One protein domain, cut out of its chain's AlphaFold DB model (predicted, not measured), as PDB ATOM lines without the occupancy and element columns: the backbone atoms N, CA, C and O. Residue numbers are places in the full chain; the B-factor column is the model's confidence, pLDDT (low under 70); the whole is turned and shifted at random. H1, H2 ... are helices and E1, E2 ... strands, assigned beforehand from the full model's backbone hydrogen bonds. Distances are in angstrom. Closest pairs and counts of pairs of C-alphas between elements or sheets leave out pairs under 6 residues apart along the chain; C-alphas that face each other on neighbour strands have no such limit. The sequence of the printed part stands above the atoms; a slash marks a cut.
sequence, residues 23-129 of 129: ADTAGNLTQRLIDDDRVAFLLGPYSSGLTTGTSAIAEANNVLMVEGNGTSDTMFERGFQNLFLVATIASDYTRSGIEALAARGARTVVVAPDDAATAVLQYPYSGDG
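Overview. This is residues 23 to 129 of the 129 residues of the protein "ABC transporter substrate-binding protein" of Acidimicrobiaceae bacterium (UniProt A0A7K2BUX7). Two separate lobes lie one after the other along the longest axis, joined by the link of residues 86 to 94. The first lobe is a small sheet of three strands, E1, E2 and E3, with H2 packed over one face, H1 side by side with H2, and the short H3 near one end of H2; the second is a looser group of H4 and the hairpin E4 and E5. The printed part has 107 residues, with four named helices and five named strands in the order H1 E1 H2 E2 H3 E3 H4 E4 E5. The first sheet has the order E1 E2 E3, all parallel, and E4 and E5 are antiparallel; the class is mixed, helices and strands. The whole is loose, with a radius of gyration of the C-alphas of 18.4 A, and flat, spanning 57 by 34 by 18 A.

Along the chain. H1, residues 23 to 35, begins at C-alpha 23 (108.187, 130.467, 90.296) and is 18.5 A long. E1, residues 41 to 43, is followed by H2, residues 48 to 60, 18.2 A long. E2 is residues 64 to 67, 10.1 A long, H3 residues 73 to 76 and E3 residues 83 to 85. H4, residues 95 to 102, begins at C-alpha 95 (93.289, 136.281, 116.100) and is 10.5 A long. E4 is residues 109 to 111, and E5, residues 119 to 121, ends at C-alpha 121 (87.514, 124.827, 115.285).

Arrangement. E1 and E2 are parallel at 12 degrees, with N 42 and O 64 2.8 A apart, within hydrogen-bond range. E2 and E3 are parallel at 30 degrees, with N 67 and O 84 at 2.8 A. The strand-helix-strand units, two parallel strands with a helix between, are E1, H2, E2 and E2, H3, E3, both with right-handed crossovers. H2 is on one face of this sheet, making two layers, at a height over the sheet of 9.5 A; it runs along the strands, at 5 degrees to E2 on the local plane. H1 and H2 touch, closest at the C-alphas of Ala 23 and Leu 50, 5.5 A, at a shallow tilt of 31 degrees, the same way. H2 and H3 only just touch, with 3 pairs of C-alphas within 8 A, the closest Thr 52 and Met 75 at 5.8 A. H1 and H3 only graze the sheet. H4 is not on it and touches no helix; its closest C-alpha to E4 is that of Ile 98, 7.9 A from Val 109. E4 and E5 form a hairpin, antiparallel at 151 degrees, with N 111 and O 119 at 3.0 A. Every O i to N i+4 pair is within hydrogen-bond range in H1 and H4, and 6 of 9 in H2; H3 is too short for such a pair.

Size, cuts and confidence. The C-alphas farthest apart are those of Asp 36 and Gly 129, 58.3 A. The printed part has no cut and no long link. Mean pLDDT of the printed part is 86.1, and residues 114 to 129 are under 70.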
ATOM      1  N   ALA A  23     107.111 130.716  89.338       94.62
ATOM      2  CA  ALA A  23     108.187 130.467  90.296       94.62
ATOM      3  C   ALA A  23     109.580 130.532  89.656       94.62
ATOM      4  O   ALA A  23     110.508 131.078  90.260       94.62
ATOM      5  N   ASP A  24     109.723 130.008  88.438       96.69
ATOM      6  CA  ASP A  24     111.001 130.006  87.726       96.69
ATOM      7  C   ASP A  24     111.375 131.433  87.313       96.69
ATOM      8  O   ASP A  24     112.515 131.874  87.489       96.69
ATOM      9  N   THR A  25     110.394 132.191  86.828       96.75
ATOM     10  CA  THR A  25     110.538 133.603  86.471       96.75
ATOM     11  C   THR A  25     110.929 134.437  87.691       96.75
ATOM     12  O   THR A  25     111.937 135.148  87.638       96.75
ATOM     13  N   ALA A  26     110.233 134.284  88.824       97.00
ATOM     14  CA  ALA A  26     110.572 134.963  90.077       97.00
ATOM     15  C   ALA A  26     112.014 134.671  90.533       97.00
ATOM     16  O   ALA A  26     112.752 135.587  90.913       97.00
ATOM     17  N   GLY A  27     112.441 133.405  90.471       97.31
ATOM     18  CA  GLY A  27     113.799 132.997  90.831       97.31
ATOM     19  C   GLY A  27     114.864 133.634  89.935       97.31
ATOM     20  O   GLY A  27     115.818 134.235  90.434       97.31
ATOM     21  N   ASN A  28     114.670 133.573  88.616       97.62
ATOM     22  CA  ASN A  28     115.597 134.148  87.637       97.62
ATOM     23  C   ASN A  28     115.723 135.670  87.779       97.62
ATOM     24  O   ASN A  28     116.830 136.213  87.748       97.62
ATOM     25  N   LEU A  29     114.599 136.367  87.968       96.81
ATOM     26  CA  LEU A  29     114.588 137.815  88.178       96.81
ATOM     27  C   LEU A  29     115.265 138.203  89.494       96.81
ATOM     28  O   LEU A  29     116.004 139.184  89.526       96.81
ATOM     29  N   THR A  30     115.079 137.410  90.554       97.06
ATOM     30  CA  THR A  30     115.764 137.619  91.838       97.06
ATOM     31  C   THR A  30     117.278 137.517  91.678       97.06
ATOM     32  O   THR A  30     118.003 138.400  92.133       97.06
ATOM     33  N   GLN A  31     117.768 136.490  90.978       96.81
ATOM     34  CA  GLN A  31     119.202 136.323  90.740       96.81
ATOM     35  C   GLN A  31     119.771 137.483  89.906       96.81
ATOM     36  O   GLN A  31     120.798 138.054  90.261       96.81
ATOM     37  N   ARG A  32     119.058 137.908  88.856       95.81
ATOM     38  CA  ARG A  32     119.436 139.071  88.038       95.81
ATOM     39  C   ARG A  32     119.502 140.366  88.851       95.81
ATOM     40  O   ARG A  32     120.443 141.141  88.687       95.81
ATOM     41  N   LEU A  33     118.515 140.616  89.714       95.19
ATOM     42  CA  LEU A  33     118.495 141.798  90.580       95.19
ATOM     43  C   LEU A  33     119.752 141.866  91.464       95.19
ATOM     44  O   LEU A  33     120.327 142.939  91.654       95.19
ATOM     45  N   ILE A  34     120.191 140.718  91.980       95.38
ATOM     46  CA  ILE A  34     121.378 140.600  92.832       95.38
ATOM     47  C   ILE A  34     122.670 140.754  92.013       95.38
ATOM     48  O   ILE A  34     123.521 141.579  92.356       95.38
ATOM     49  N   ASP A  35     122.814 139.992  90.930       95.19
ATOM     50  CA  ASP A  35     124.083 139.863  90.204       95.19
ATOM     51  C   ASP A  35     124.349 141.038  89.257       95.19
ATOM     52  O   ASP A  35     125.435 141.639  89.282       95.19
ATOM     53  N   ASP A  36     123.347 141.377  88.443       94.00
ATOM     54  CA  ASP A  36     123.466 142.353  87.360       94.00
ATOM     55  C   ASP A  36     123.111 143.755  87.852       94.00
ATOM     56  O   ASP A  36     123.894 144.696  87.691       94.00
ATOM     57  N   ASP A  37     121.944 143.894  88.488       91.94
ATOM     58  CA  ASP A  37     121.443 145.200  88.931       91.94
ATOM     59  C   ASP A  37     122.067 145.646  90.264       91.94
ATOM     60  O   ASP A  37     121.974 146.825  90.620       91.94
ATOM     61  N   ARG A  38     122.750 144.732  90.973       91.50
ATOM     62  CA  ARG A  38     123.492 144.997  92.218       91.50
ATOM     63  C   ARG A  38     122.632 145.708  93.266       91.50
ATOM     64  O   ARG A  38     123.080 146.670  93.900       91.50
ATOM     65  N   VAL A  39     121.384 145.265  93.430       91.38
ATOM     66  CA  VAL A  39     120.468 145.872  94.403       91.38
ATOM     67  C   VAL A  39     120.986 145.707  95.833       91.38
ATOM     68  O   VAL A  39     121.612 144.711  96.182       91.38
ATOM     69  N   ALA A  40     120.711 146.697  96.682       90.12
ATOM     70  CA  ALA A  40     121.108 146.650  98.090       90.12
ATOM     71  C   ALA A  40     120.183 145.763  98.945       90.12
ATOM     72  O   ALA A  40     120.600 145.259  99.984       90.12
ATOM     73  N   PHE A  41     118.923 145.620  98.532       93.44
ATOM     74  CA  PHE A  41     117.901 144.799  99.177       93.44
ATOM     75  C   PHE A  41     116.778 144.494  98.180       93.44
ATOM     76  O   PHE A  41     116.661 145.153  97.143       93.44
ATOM     77  N   LEU A  42     115.946 143.516  98.522       95.25
ATOM     78  CA  LEU A  42     114.788 143.068  97.755       95.25
ATOM     79  C   LEU A  42     113.483 143.444  98.470       95.25
ATOM     80  O   LEU A  42     113.424 143.468  99.702       95.25
ATOM     81  N   LEU A  43     112.441 143.731  97.688       93.69
ATOM     82  CA  LEU A  43     111.081 143.989  98.164       93.69
ATOM     83  C   LEU A  43     110.114 143.022  97.477       93.69
ATOM     84  O   LEU A  43     109.968 143.087  96.257       93.69
ATOM     85  N   GLY A  44     109.425 142.185  98.250       87.12
ATOM     86  CA  GLY A  44     108.574 141.129  97.694       87.12
ATOM     87  C   GLY A  44     109.372 139.962  97.100       87.12
ATOM     88  O   GLY A  44     110.609 139.974  97.149       87.12
ATOM     89  N   PRO A  45     108.694 138.967  96.496       92.50
ATOM     90  CA  PRO A  45     107.481 139.087  95.670       92.50
ATOM     91  C   PRO A  45     106.145 139.091  96.436       92.50
ATOM     92  O   PRO A  45     106.090 139.015  97.652       92.50
ATOM     93  N   TYR A  46     105.016 139.223  95.725       88.19
ATOM     94  CA  TYR A  46     103.702 139.377  96.375       88.19
ATOM     95  C   TYR A  46     103.216 138.116  97.109       88.19
ATOM     96  O   TYR A  46     102.581 138.216  98.158       88.19
ATOM     97  N   SER A  47     103.452 136.926  96.552       88.94
ATOM     98  CA  SER A  47     102.846 135.692  97.061       88.94
ATOM     99  C   SER A  47     103.803 134.893  97.943       88.94
ATOM    100  O   SER A  47     105.008 134.831  97.694       88.94
ATOM    101  N   SER A  48     103.255 134.195  98.942       90.31
ATOM    102  CA  SER A  48     104.036 133.314  99.821       90.31
ATOM    103  C   SER A  48     104.752 132.191  99.056       90.31
ATOM    104  O   SER A  48     105.870 131.819  99.401       90.31
ATOM    105  N   GLY A  49     104.135 131.652  97.999       90.56
ATOM    106  CA  GLY A  49     104.735 130.581  97.194       90.56
ATOM    107  C   GLY A  49     106.013 131.030  96.486       90.56
ATOM    108  O   GLY A  49     107.047 130.376  96.603       90.56
ATOM    109  N   LEU A  50     105.965 132.188  95.824       95.31
ATOM    110  CA  LEU A  50     107.125 132.764  95.141       95.31
ATOM    111  C   LEU A  50     108.189 133.202  96.152       95.31
ATOM    112  O   LEU A  50     109.359 132.854  96.010       95.31
ATOM    113  N   THR A  51     107.756 133.868  97.227       94.25
ATOM    114  CA  THR A  51     108.615 134.330  98.328       94.25
ATOM    115  C   THR A  51     109.395 133.186  98.962       94.25
ATOM    116  O   THR A  51     110.567 133.333  99.305       94.25
ATOM    117  N   THR A  52     108.789 132.004  99.090       94.50
ATOM    118  CA  THR A  52     109.467 130.823  99.642       94.50
ATOM    119  C   THR A  52     110.710 130.457  98.823       94.50
ATOM    120  O   THR A  52     111.756 130.142  99.397       94.50
ATOM    121  N   GLY A  53     110.632 130.521  97.491       95.19
ATOM    122  CA  GLY A  53     111.772 130.263  96.612       95.19
ATOM    123  C   GLY A  53     112.789 131.404  96.623       95.19
ATOM    124  O   GLY A  53     113.972 131.185  96.885       95.19
ATOM    125  N   THR A  54     112.328 132.632  96.393       96.94
ATOM    126  CA  THR A  54     113.202 133.804  96.233       96.94
ATOM    127  C   THR A  54     113.919 134.197  97.527       96.94
ATOM    128  O   THR A  54     115.089 134.571  97.480       96.94
ATOM    129  N   SER A  55     113.299 134.000  98.695       96.69
ATOM    130  CA  SER A  55     113.958 134.204  99.998       96.69
ATOM    131  C   SER A  55     115.141 133.270 100.231       96.69
ATOM    132  O   SER A  55     116.100 133.658 100.890       96.69
ATOM    133  N   ALA A  56     115.128 132.060  99.659       97.00
ATOM    134  CA  ALA A  56     116.276 131.160  99.741       97.00
ATOM    135  C   ALA A  56     117.462 131.685  98.921       97.00
ATOM    136  O   ALA A  56     118.608 131.564  99.350       97.00
ATOM    137  N   ILE A  57     117.180 132.291  97.764       97.81
ATOM    138  CA  ILE A  57     118.187 132.946  96.922       97.81
ATOM    139  C   ILE A  57     118.752 134.167  97.654       97.81
ATOM    140  O   ILE A  57     119.972 134.320  97.729       97.81
ATOM    141  N   ALA A  58     117.890 135.004  98.234       97.50
ATOM    142  CA  ALA A  58     118.298 136.171  99.012       97.50
ATOM    143  C   ALA A  58     119.194 135.781 100.203       97.50
ATOM    144  O   ALA A  58     120.281 136.337 100.365       97.50
ATOM    145  N   GLU A  59     118.794 134.762 100.973       97.81
ATOM    146  CA  GLU A  59     119.568 134.239 102.101       97.81
ATOM    147  C   GLU A  59     120.939 133.711 101.655       97.81
ATOM    148  O   GLU A  59     121.961 134.070 102.239       97.81
ATOM    149  N   ALA A  60     120.984 132.909 100.586       97.62
ATOM    150  CA  ALA A  60     122.229 132.333 100.075       97.62
ATOM    151  C   ALA A  60     123.223 133.397  99.576       97.62
ATOM    152  O   ALA A  60     124.434 133.200  99.667       97.62
ATOM    153  N   ASN A  61     122.715 134.524  99.073       97.62
ATOM    154  CA  ASN A  61     123.516 135.650  98.594       97.62
ATOM    155  C   ASN A  61     123.744 136.734  99.667       97.62
ATOM    156  O   ASN A  61     124.371 137.752  99.376       97.62
ATOM    157  N   ASN A  62     123.271 136.522 100.902       97.06
ATOM    158  CA  ASN A  62     123.364 137.477 102.008       97.06
ATOM    159  C   ASN A  62     122.786 138.866 101.655       97.06
ATOM    160  O   ASN A  62     123.391 139.906 101.940       97.06
ATOM    161  N   VAL A  63     121.622 138.873 101.000       97.44
ATOM    162  CA  VAL A  63     120.874 140.075 100.610       97.44
ATOM    163  C   VAL A  63     119.600 140.162 101.437       97.44
ATOM    164  O   VAL A  63     118.836 139.204 101.512       97.44
ATOM    165  N   LEU A  64     119.354 141.330 102.035       96.75
ATOM    166  CA  LEU A  64     118.138 141.587 102.805       96.75
ATOM    167  C   LEU A  64     116.908 141.567 101.898       96.75
ATOM    168  O   LEU A  64     116.902 142.179 100.830       96.75
ATOM    169  N   MET A  65     115.846 140.927 102.367       96.62
ATOM    170  CA  MET A  65     114.564 140.825 101.691       96.62
ATOM    171  C   MET A  65     113.448 141.232 102.647       96.62
ATOM    172  O   MET A  65     113.337 140.707 103.756       96.62
ATOM    173  N   VAL A  66     112.631 142.191 102.217       95.50
ATOM    174  CA  VAL A  66     111.505 142.700 103.004       95.50
ATOM    175  C   VAL A  66     110.197 142.334 102.322       95.50
ATOM    176  O   VAL A  66     109.924 142.740 101.192       95.50
ATOM    177  N   GLU A  67     109.374 141.600 103.057       92.44
ATOM    178  CA  GLU A  67     108.088 141.088 102.627       92.44
ATOM    179  C   GLU A  67     106.924 141.925 103.130       92.44
ATOM    180  O   GLU A  67     106.807 142.231 104.320       92.44
ATOM    181  N   GLY A  68     106.039 142.269 102.195       86.62
ATOM    182  CA  GLY A  68     104.826 143.036 102.468       86.62
ATOM    183  C   GLY A  68     103.531 142.237 102.350       86.62
ATOM    184  O   GLY A  68     102.528 142.668 102.904       86.62
ATOM    185  N   ASN A  69     103.527 141.107 101.634       85.69
ATOM    186  CA  ASN A  69     102.292 140.368 101.322       85.69
ATOM    187  C   ASN A  69     102.451 138.839 101.390       85.69
ATOM    188  O   ASN A  69     101.468 138.144 101.652       85.69
ATOM    189  N   GLY A  70     103.666 138.301 101.229       86.19
ATOM    190  CA  GLY A  70     103.953 136.906 101.544       86.19
ATOM    191  C   GLY A  70     103.995 136.695 103.058       86.19
ATOM    192  O   GLY A  70     105.014 136.954 103.690       86.19
ATOM    193  N   THR A  71     102.907 136.201 103.651       90.00
ATOM    194  CA  THR A  71     102.748 136.119 105.119       90.00
ATOM    195  C   THR A  71     102.664 134.697 105.681       90.00
ATOM    196  O   THR A  71     102.375 134.534 106.864       90.00
ATOM    197  N   SER A  72     102.905 133.659 104.871       91.31
ATOM    198  CA  SER A  72     102.901 132.262 105.344       91.31
ATOM    199  C   SER A  72     103.910 132.031 106.471       91.31
ATOM    200  O   SER A  72     105.102 132.282 106.293       91.31
ATOM    201  N   ASP A  73     103.445 131.464 107.584       91.69
ATOM    202  CA  ASP A  73     104.246 131.147 108.772       91.69
ATOM    203  C   ASP A  73     105.513 130.351 108.432       91.69
ATOM    204  O   ASP A  73     106.623 130.710 108.829       91.69
ATOM    205  N   THR A  74     105.361 129.336 107.579       91.69
ATOM    206  CA  THR A  74     106.432 128.415 107.173       91.69
ATOM    207  C   THR A  74     107.644 129.091 106.535       91.69
ATOM    208  O   THR A  74     108.725 128.509 106.530       91.69
ATOM    209  N   MET A  75     107.510 130.305 105.992       90.31
ATOM    210  CA  MET A  75     108.650 131.038 105.428       90.31
ATOM    211  C   MET A  75     109.591 131.541 106.522       90.31
ATOM    212  O   MET A  75     110.810 131.498 106.356       90.31
ATOM    213  N   PHE A  76     109.022 131.968 107.649       91.31
ATOM    214  CA  PHE A  76     109.740 132.588 108.761       91.31
ATOM    215  C   PHE A  76     110.259 131.562 109.778       91.31
ATOM    216  O   PHE A  76     111.125 131.871 110.590       91.31
ATOM    217  N   GLU A  77     109.811 130.311 109.687       93.00
ATOM    218  CA  GLU A  77     110.278 129.196 110.525       93.00
ATOM    219  C   GLU A  77     111.589 128.558 110.027       93.00
ATOM    220  O   GLU A  77     112.178 127.711 110.699       93.00
ATOM    221  N   ARG A  78     112.089 128.966 108.853       92.69
ATOM    222  CA  ARG A  78     113.259 128.357 108.185       92.69
ATOM    223  C   ARG A  78     114.608 128.751 108.785       92.69
ATOM    224  O   ARG A  78     115.636 128.240 108.347       92.69
ATOM    225  N   GLY A  79     114.619 129.667 109.753       93.88
ATOM    226  CA  GLY A  79     115.840 130.166 110.391       93.88
ATOM    227  C   GLY A  79     116.643 131.158 109.544       93.88
ATOM    228  O   GLY A  79     117.786 131.453 109.889       93.88
ATOM    229  N   PHE A  80     116.063 131.673 108.457       96.31
ATOM    230  CA  PHE A  80     116.690 132.695 107.619       96.31
ATOM    231  C   PHE A  80     116.890 133.992 108.396       96.31
ATOM    232  O   PHE A  80     116.022 134.399 109.166       96.31
ATOM    233  N   GLN A  81     118.039 134.631 108.194       97.19
ATOM    234  CA  GLN A  81     118.393 135.873 108.886       97.19
ATOM    235  C   GLN A  81     118.107 137.115 108.040       97.19
ATOM    236  O   GLN A  81     118.014 138.215 108.582       97.19
ATOM    237  N   ASN A  82     117.956 136.948 106.725       97.06
ATOM    238  CA  ASN A  82     117.781 138.059 105.797       97.06
ATOM    239  C   ASN A  82     116.326 138.305 105.373       97.06
ATOM    240  O   ASN A  82     116.091 139.202 104.567       97.06
ATOM    241  N   LEU A  83     115.354 137.553 105.900       96.31
ATOM    242  CA  LEU A  83     113.937 137.687 105.550       96.31
ATOM    243  C   LEU A  83     113.157 138.420 106.651       96.31
ATOM    244  O   LEU A  83     113.081 137.952 107.785       96.31
ATOM    245  N   PHE A  84     112.528 139.542 106.300       95.38
ATOM    246  CA  PHE A  84     111.788 140.393 107.236       95.38
ATOM    247  C   PHE A  84     110.351 140.586 106.775       95.38
ATOM    248  O   PHE A  84     110.124 140.940 105.626       95.38
ATOM    249  N   LEU A  85     109.385 140.433 107.681       93.75
ATOM    250  CA  LEU A  85     107.978 140.717 107.405       93.75
ATOM    251  C   LEU A  85     107.579 142.077 107.976       93.75
ATOM    252  O   LEU A  85     107.830 142.343 109.150       93.75
ATOM    253  N   VAL A  86     106.915 142.914 107.177       93.00
ATOM    254  CA  VAL A  86     106.282 144.157 107.670       93.00
ATOM    255  C   VAL A  86     104.758 144.059 107.794       93.00
ATOM    256  O   VAL A  86     104.130 144.961 108.346       93.00
ATOM    257  N   ALA A  87     104.161 142.975 107.298       88.75
ATOM    258  CA  ALA A  87     102.741 142.662 107.439       88.75
ATOM    259  C   ALA A  87     102.446 141.763 108.655       88.75
ATOM    260  O   ALA A  87     103.341 141.290 109.353       88.75
ATOM    261  N   THR A  88     101.159 141.524 108.909       90.38
ATOM    262  CA  THR A  88     100.704 140.533 109.893       90.38
ATOM    263  C   THR A  88     100.954 139.127 109.348       90.38
ATOM    264  O   THR A  88     100.601 138.849 108.205       90.38
ATOM    265  N   ILE A  89     101.545 138.238 110.145       91.00
ATOM    266  CA  ILE A  89     101.718 136.829 109.765       91.00
ATOM    267  C   ILE A  89     100.347 136.151 109.590       91.00
ATOM    268  O   ILE A  89      99.383 136.523 110.262       91.00
ATOM    269  N   ALA A  90     100.228 135.191 108.670       89.12
ATOM    270  CA  ALA A  90      98.931 134.664 108.240       89.12
ATOM    271  C   ALA A  90      98.105 134.078 109.398       89.12
ATOM    272  O   ALA A  90      96.894 134.311 109.476       89.12
ATOM    273  N   SER A  91      98.753 133.376 110.332       88.38
ATOM    274  CA  SER A  91      98.106 132.823 111.530       88.38
ATOM    275  C   SER A  91      97.486 133.872 112.465       88.38
ATOM    276  O   SER A  91      96.571 133.548 113.227       88.38
ATOM    277  N   ASP A  92      97.906 135.136 112.373       90.75
ATOM    278  CA  ASP A  92      97.436 136.224 113.233       90.75
ATOM    279  C   ASP A  92      96.324 137.077 112.610       90.75
ATOM    280  O   ASP A  92      95.720 137.893 113.310       90.75
ATOM    281  N   TYR A  93      95.980 136.873 111.332       90.06
ATOM    282  CA  TYR A  93      94.983 137.690 110.622       90.06
ATOM    283  C   TYR A  93      93.636 137.799 111.341       90.06
ATOM    284  O   TYR A  93      93.027 138.868 111.369       90.06
ATOM    285  N   THR A  94      93.158 136.699 111.919       89.06
ATOM    286  CA  THR A  94      91.829 136.628 112.544       89.06
ATOM    287  C   THR A  94      91.880 136.557 114.067       89.06
ATOM    288  O   THR A  94      90.825 136.607 114.706       89.06
ATOM    289  N   ARG A  95      93.082 136.496 114.661       88.12
ATOM    290  CA  ARG A  95      93.289 136.281 116.100       88.12
ATOM    291  C   ARG A  95      92.487 137.265 116.947       88.12
ATOM    292  O   ARG A  95      91.676 136.846 117.767       88.12
ATOM    293  N   SER A  96      92.644 138.561 116.693       90.38
ATOM    294  CA  SER A  96      91.989 139.616 117.480       90.38
ATOM    295  C   SER A  96      90.458 139.548 117.419       90.38
ATOM    296  O   SER A  96      89.776 139.784 118.417       90.38
ATOM    297  N   GLY A  97      89.896 139.183 116.262       88.81
ATOM    298  CA  GLY A  97      88.457 138.989 116.092       88.81
ATOM    299  C   GLY A  97      87.941 137.780 116.870       88.81
ATOM    300  O   GLY A  97      86.920 137.877 117.554       88.81
ATOM    301  N   ILE A  98      88.670 136.662 116.812       89.38
ATOM    302  CA  ILE A  98      88.343 135.441 117.559       89.38
ATOM    303  C   ILE A  98      88.392 135.713 119.067       89.38
ATOM    304  O   ILE A  98      87.434 135.398 119.774       89.38
ATOM    305  N   GLU A  99      89.448 136.363 119.556       90.44
ATOM    306  CA  GLU A  99      89.604 136.732 120.968       90.44
ATOM    307  C   GLU A  99      88.476 137.662 121.441       90.44
ATOM    308  O   GLU A  99      87.861 137.429 122.486       90.44
ATOM    309  N   ALA A 100      88.122 138.672 120.643       92.62
ATOM    310  CA  ALA A 100      87.049 139.608 120.972       92.62
ATOM    311  C   ALA A 100      85.648 138.964 120.992       92.62
ATOM    312  O   ALA A 100      84.748 139.464 121.674       92.62
ATOM    313  N   LEU A 101      85.427 137.891 120.226       91.88
ATOM    314  CA  LEU A 101      84.183 137.117 120.247       91.88
ATOM    315  C   LEU A 101      84.156 136.135 121.422       91.88
ATOM    316  O   LEU A 101      83.132 136.030 122.103       91.88
ATOM    317  N   ALA A 102      85.278 135.472 121.706       90.94
ATOM    318  CA  ALA A 102      85.425 134.594 122.864       90.94
ATOM    319  C   ALA A 102      85.167 135.354 124.177       90.94
ATOM    320  O   ALA A 102      84.370 134.903 125.001       90.94
ATOM    321  N   ALA A 103      85.714 136.568 124.316       92.88
ATOM    322  CA  ALA A 103      85.470 137.451 125.462       92.88
ATOM    323  C   ALA A 103      83.986 137.842 125.642       92.88
ATOM    324  O   ALA A 103      83.568 138.235 126.730       92.88
ATOM    325  N   ARG A 104      83.168 137.721 124.587       94.25
ATOM    326  CA  ARG A 104      81.712 137.957 124.610       94.25
ATOM    327  C   ARG A 104      80.892 136.670 124.762       94.25
ATOM    328  O   ARG A 104      79.670 136.710 124.642       94.25
ATOM    329  N   GLY A 105      81.539 135.538 125.034       94.31
ATOM    330  CA  GLY A 105      80.887 134.255 125.290       94.31
ATOM    331  C   GLY A 105      80.654 133.387 124.053       94.31
ATOM    332  O   GLY A 105      79.960 132.373 124.163       94.31
ATOM    333  N   ALA A 106      81.216 133.736 122.889       91.19
ATOM    334  CA  ALA A 106      81.193 132.845 121.732       91.19
ATOM    335  C   ALA A 106      81.983 131.559 122.034       91.19
ATOM    336  O   ALA A 106      83.091 131.610 122.562       91.19
ATOM    337  N   ARG A 107      81.409 130.399 121.696       87.62
ATOM    338  CA  ARG A 107      82.007 129.071 121.959       87.62
ATOM    339  C   ARG A 107      82.314 128.270 120.696       87.62
ATOM    340  O   ARG A 107      82.830 127.160 120.775       87.62
ATOM    341  N   THR A 108      81.937 128.785 119.534       84.75
ATOM    342  CA  THR A 108      82.028 128.065 118.265       84.75
ATOM    343  C   THR A 108      82.436 129.039 117.176       84.75
ATOM    344  O   THR A 108      81.838 130.106 117.052       84.75
ATOM    345  N   VAL A 109      83.446 128.657 116.396       81.75
ATOM    346  CA  VAL A 109      83.908 129.383 115.212       81.75
ATOM    347  C   VAL A 109      83.809 128.439 114.019       81.75
ATOM    348  O   VAL A 109      84.179 127.268 114.108       81.75
ATOM    349  N   VAL A 110      83.290 128.949 112.905       81.75
ATOM    350  CA  VAL A 110      83.252 128.245 111.621       81.75
ATOM    351  C   VAL A 110      84.212 128.960 110.683       81.75
ATOM    352  O   VAL A 110      84.054 130.156 110.448       81.75
ATOM    353  N   VAL A 111      85.205 128.236 110.170       76.44
ATOM    354  CA  VAL A 111      86.154 128.747 109.179       76.44
ATOM    355  C   VAL A 111      85.794 128.136 107.831       76.44
ATOM    356  O   VAL A 111      85.790 126.914 107.684       76.44
ATOM    357  N   ALA A 112      85.467 128.987 106.861       76.69
ATOM    358  CA  ALA A 112      85.210 128.593 105.481       76.69
ATOM    359  C   ALA A 112      86.366 129.107 104.608       76.69
ATOM    360  O   ALA A 112      86.449 130.316 104.390       76.69
ATOM    361  N   PRO A 113      87.287 128.238 104.171       70.44
ATOM    362  CA  PRO A 113      88.303 128.605 103.202       70.44
ATOM    363  C   PRO A 113      87.693 128.668 101.791       70.44
ATOM    364  O   PRO A 113      86.625 128.099 101.538       70.44
ATOM    365  N   ASP A 114      88.369 129.373 100.882       67.19
ATOM    366  CA  ASP A 114      87.917 129.582  99.493       67.19
ATOM    367  C   ASP A 114      87.769 128.260  98.708       67.19
ATOM    368  O   ASP A 114      86.993 128.166  97.758       67.19
ATOM    369  N   ASP A 115      88.451 127.201  99.142       59.16
ATOM    370  CA  ASP A 115      88.415 125.851  98.587       59.16
ATOM    371  C   ASP A 115      87.506 124.903  99.396       59.16
ATOM    372  O   ASP A 115      87.916 123.833  99.822       59.16
ATOM    373  N   ALA A 116      86.233 125.273  99.579       48.47
ATOM    374  CA  ALA A 116      85.098 124.425 100.004       48.47
ATOM    375  C   ALA A 116      85.216 123.595 101.314       48.47
ATOM    376  O   ALA A 116      84.219 123.014 101.758       48.47
ATOM    377  N   ALA A 117      86.367 123.536 101.977       48.72
ATOM    378  CA  ALA A 117      86.607 122.698 103.145       48.72
ATOM    379  C   ALA A 117      86.300 123.460 104.441       48.72
ATOM    380  O   ALA A 117      87.178 124.027 105.077       48.72
ATOM    381  N   THR A 118      85.035 123.472 104.866       50.09
ATOM    382  CA  THR A 118      84.662 124.099 106.146       50.09
ATOM    383  C   THR A 118      85.285 123.342 107.324       50.09
ATOM    384  O   THR A 118      84.968 122.173 107.546       50.09
ATOM    385  N   ALA A 119      86.122 124.013 108.117       55.00
ATOM    386  CA  ALA A 119      86.645 123.486 109.373       55.00
ATOM    387  C   ALA A 119      85.928 124.152 110.557       55.00
ATOM    388  O   ALA A 119      85.866 125.379 110.667       55.00
ATOM    389  N   VAL A 120      85.383 123.339 111.464       55.56
ATOM    390  CA  VAL A 120      84.854 123.815 112.749       55.56
ATOM    391  C   VAL A 120      85.965 123.676 113.779       55.56
ATOM    392  O   VAL A 120      86.317 122.565 114.172       55.56
ATOM    393  N   LEU A 121      86.520 124.804 114.218       56.94
ATOM    394  CA  LEU A 121      87.514 124.827 115.285       56.94
ATOM    395  C   LEU A 121      86.809 125.126 116.611       56.94
ATOM    396  O   LEU A 121      86.195 126.180 116.790       56.94
ATOM    397  N   GLN A 122      86.892 124.184 117.551       53.16
ATOM    398  CA  GLN A 122      86.533 124.415 118.948       53.16
ATOM    399  C   GLN A 122      87.795 124.855 119.684       53.16
ATOM    400  O   GLN A 122      88.666 124.038 119.969       53.16
ATOM    401  N   TYR A 123      87.912 126.151 119.965       50.28
ATOM    402  CA  TYR A 123      89.009 126.658 120.782       50.28
ATOM    403  C   TYR A 123      88.686 126.399 122.262       50.28
ATOM    404  O   TYR A 123      87.644 126.872 122.732       50.28
ATOM    405  N   PRO A 124      89.517 125.662 123.021       47.50
ATOM    406  CA  PRO A 124      89.337 125.574 124.461       47.50
ATOM    407  C   PRO A 124      89.668 126.941 125.068       47.50
ATOM    408  O   PRO A 124      90.822 127.355 125.111       47.50
ATOM    409  N   TYR A 125      88.644 127.665 125.513       49.09
ATOM    410  CA  TYR A 125      88.829 128.881 126.300       49.09
ATOM    411  C   TYR A 125      89.268 128.486 127.717       49.09
ATOM    412  O   TYR A 125      88.438 128.095 128.539       49.09
ATOM    413  N   SER A 126      90.570 128.549 128.002       52.50
ATOM    414  CA  SER A 126      91.111 128.497 129.365       52.50
ATOM    415  C   SER A 126      91.017 129.899 129.962       52.50
ATOM    416  O   SER A 126      91.921 130.720 129.812       52.50
ATOM    417  N   GLY A 127      89.853 130.217 130.522       46.31
ATOM    418  CA  GLY A 127      89.627 131.492 131.187       46.31
ATOM    419  C   GLY A 127      90.398 131.560 132.496       46.31
ATOM    420  O   GLY A 127      89.888 131.087 133.505       46.31
ATOM    421  N   ASP A 128      91.565 132.194 132.473       44.25
ATOM    422  CA  ASP A 128      92.244 132.648 133.682       44.25
ATOM    423  C   ASP A 128      91.965 134.151 133.822       44.25
ATOM    424  O   ASP A 128      92.473 134.974 133.055       44.25
ATOM    425  N   GLY A 129      91.053 134.471 134.742       41.75
ATOM    426  CA  GLY A 129      90.773 135.824 135.227       41.75
ATOM    427  C   GLY A 129      91.516 136.129 136.519       41.75
ATOM    428  O   GLY A 129      91.940 135.169 137.201       41.75
TER     429      GLY A 129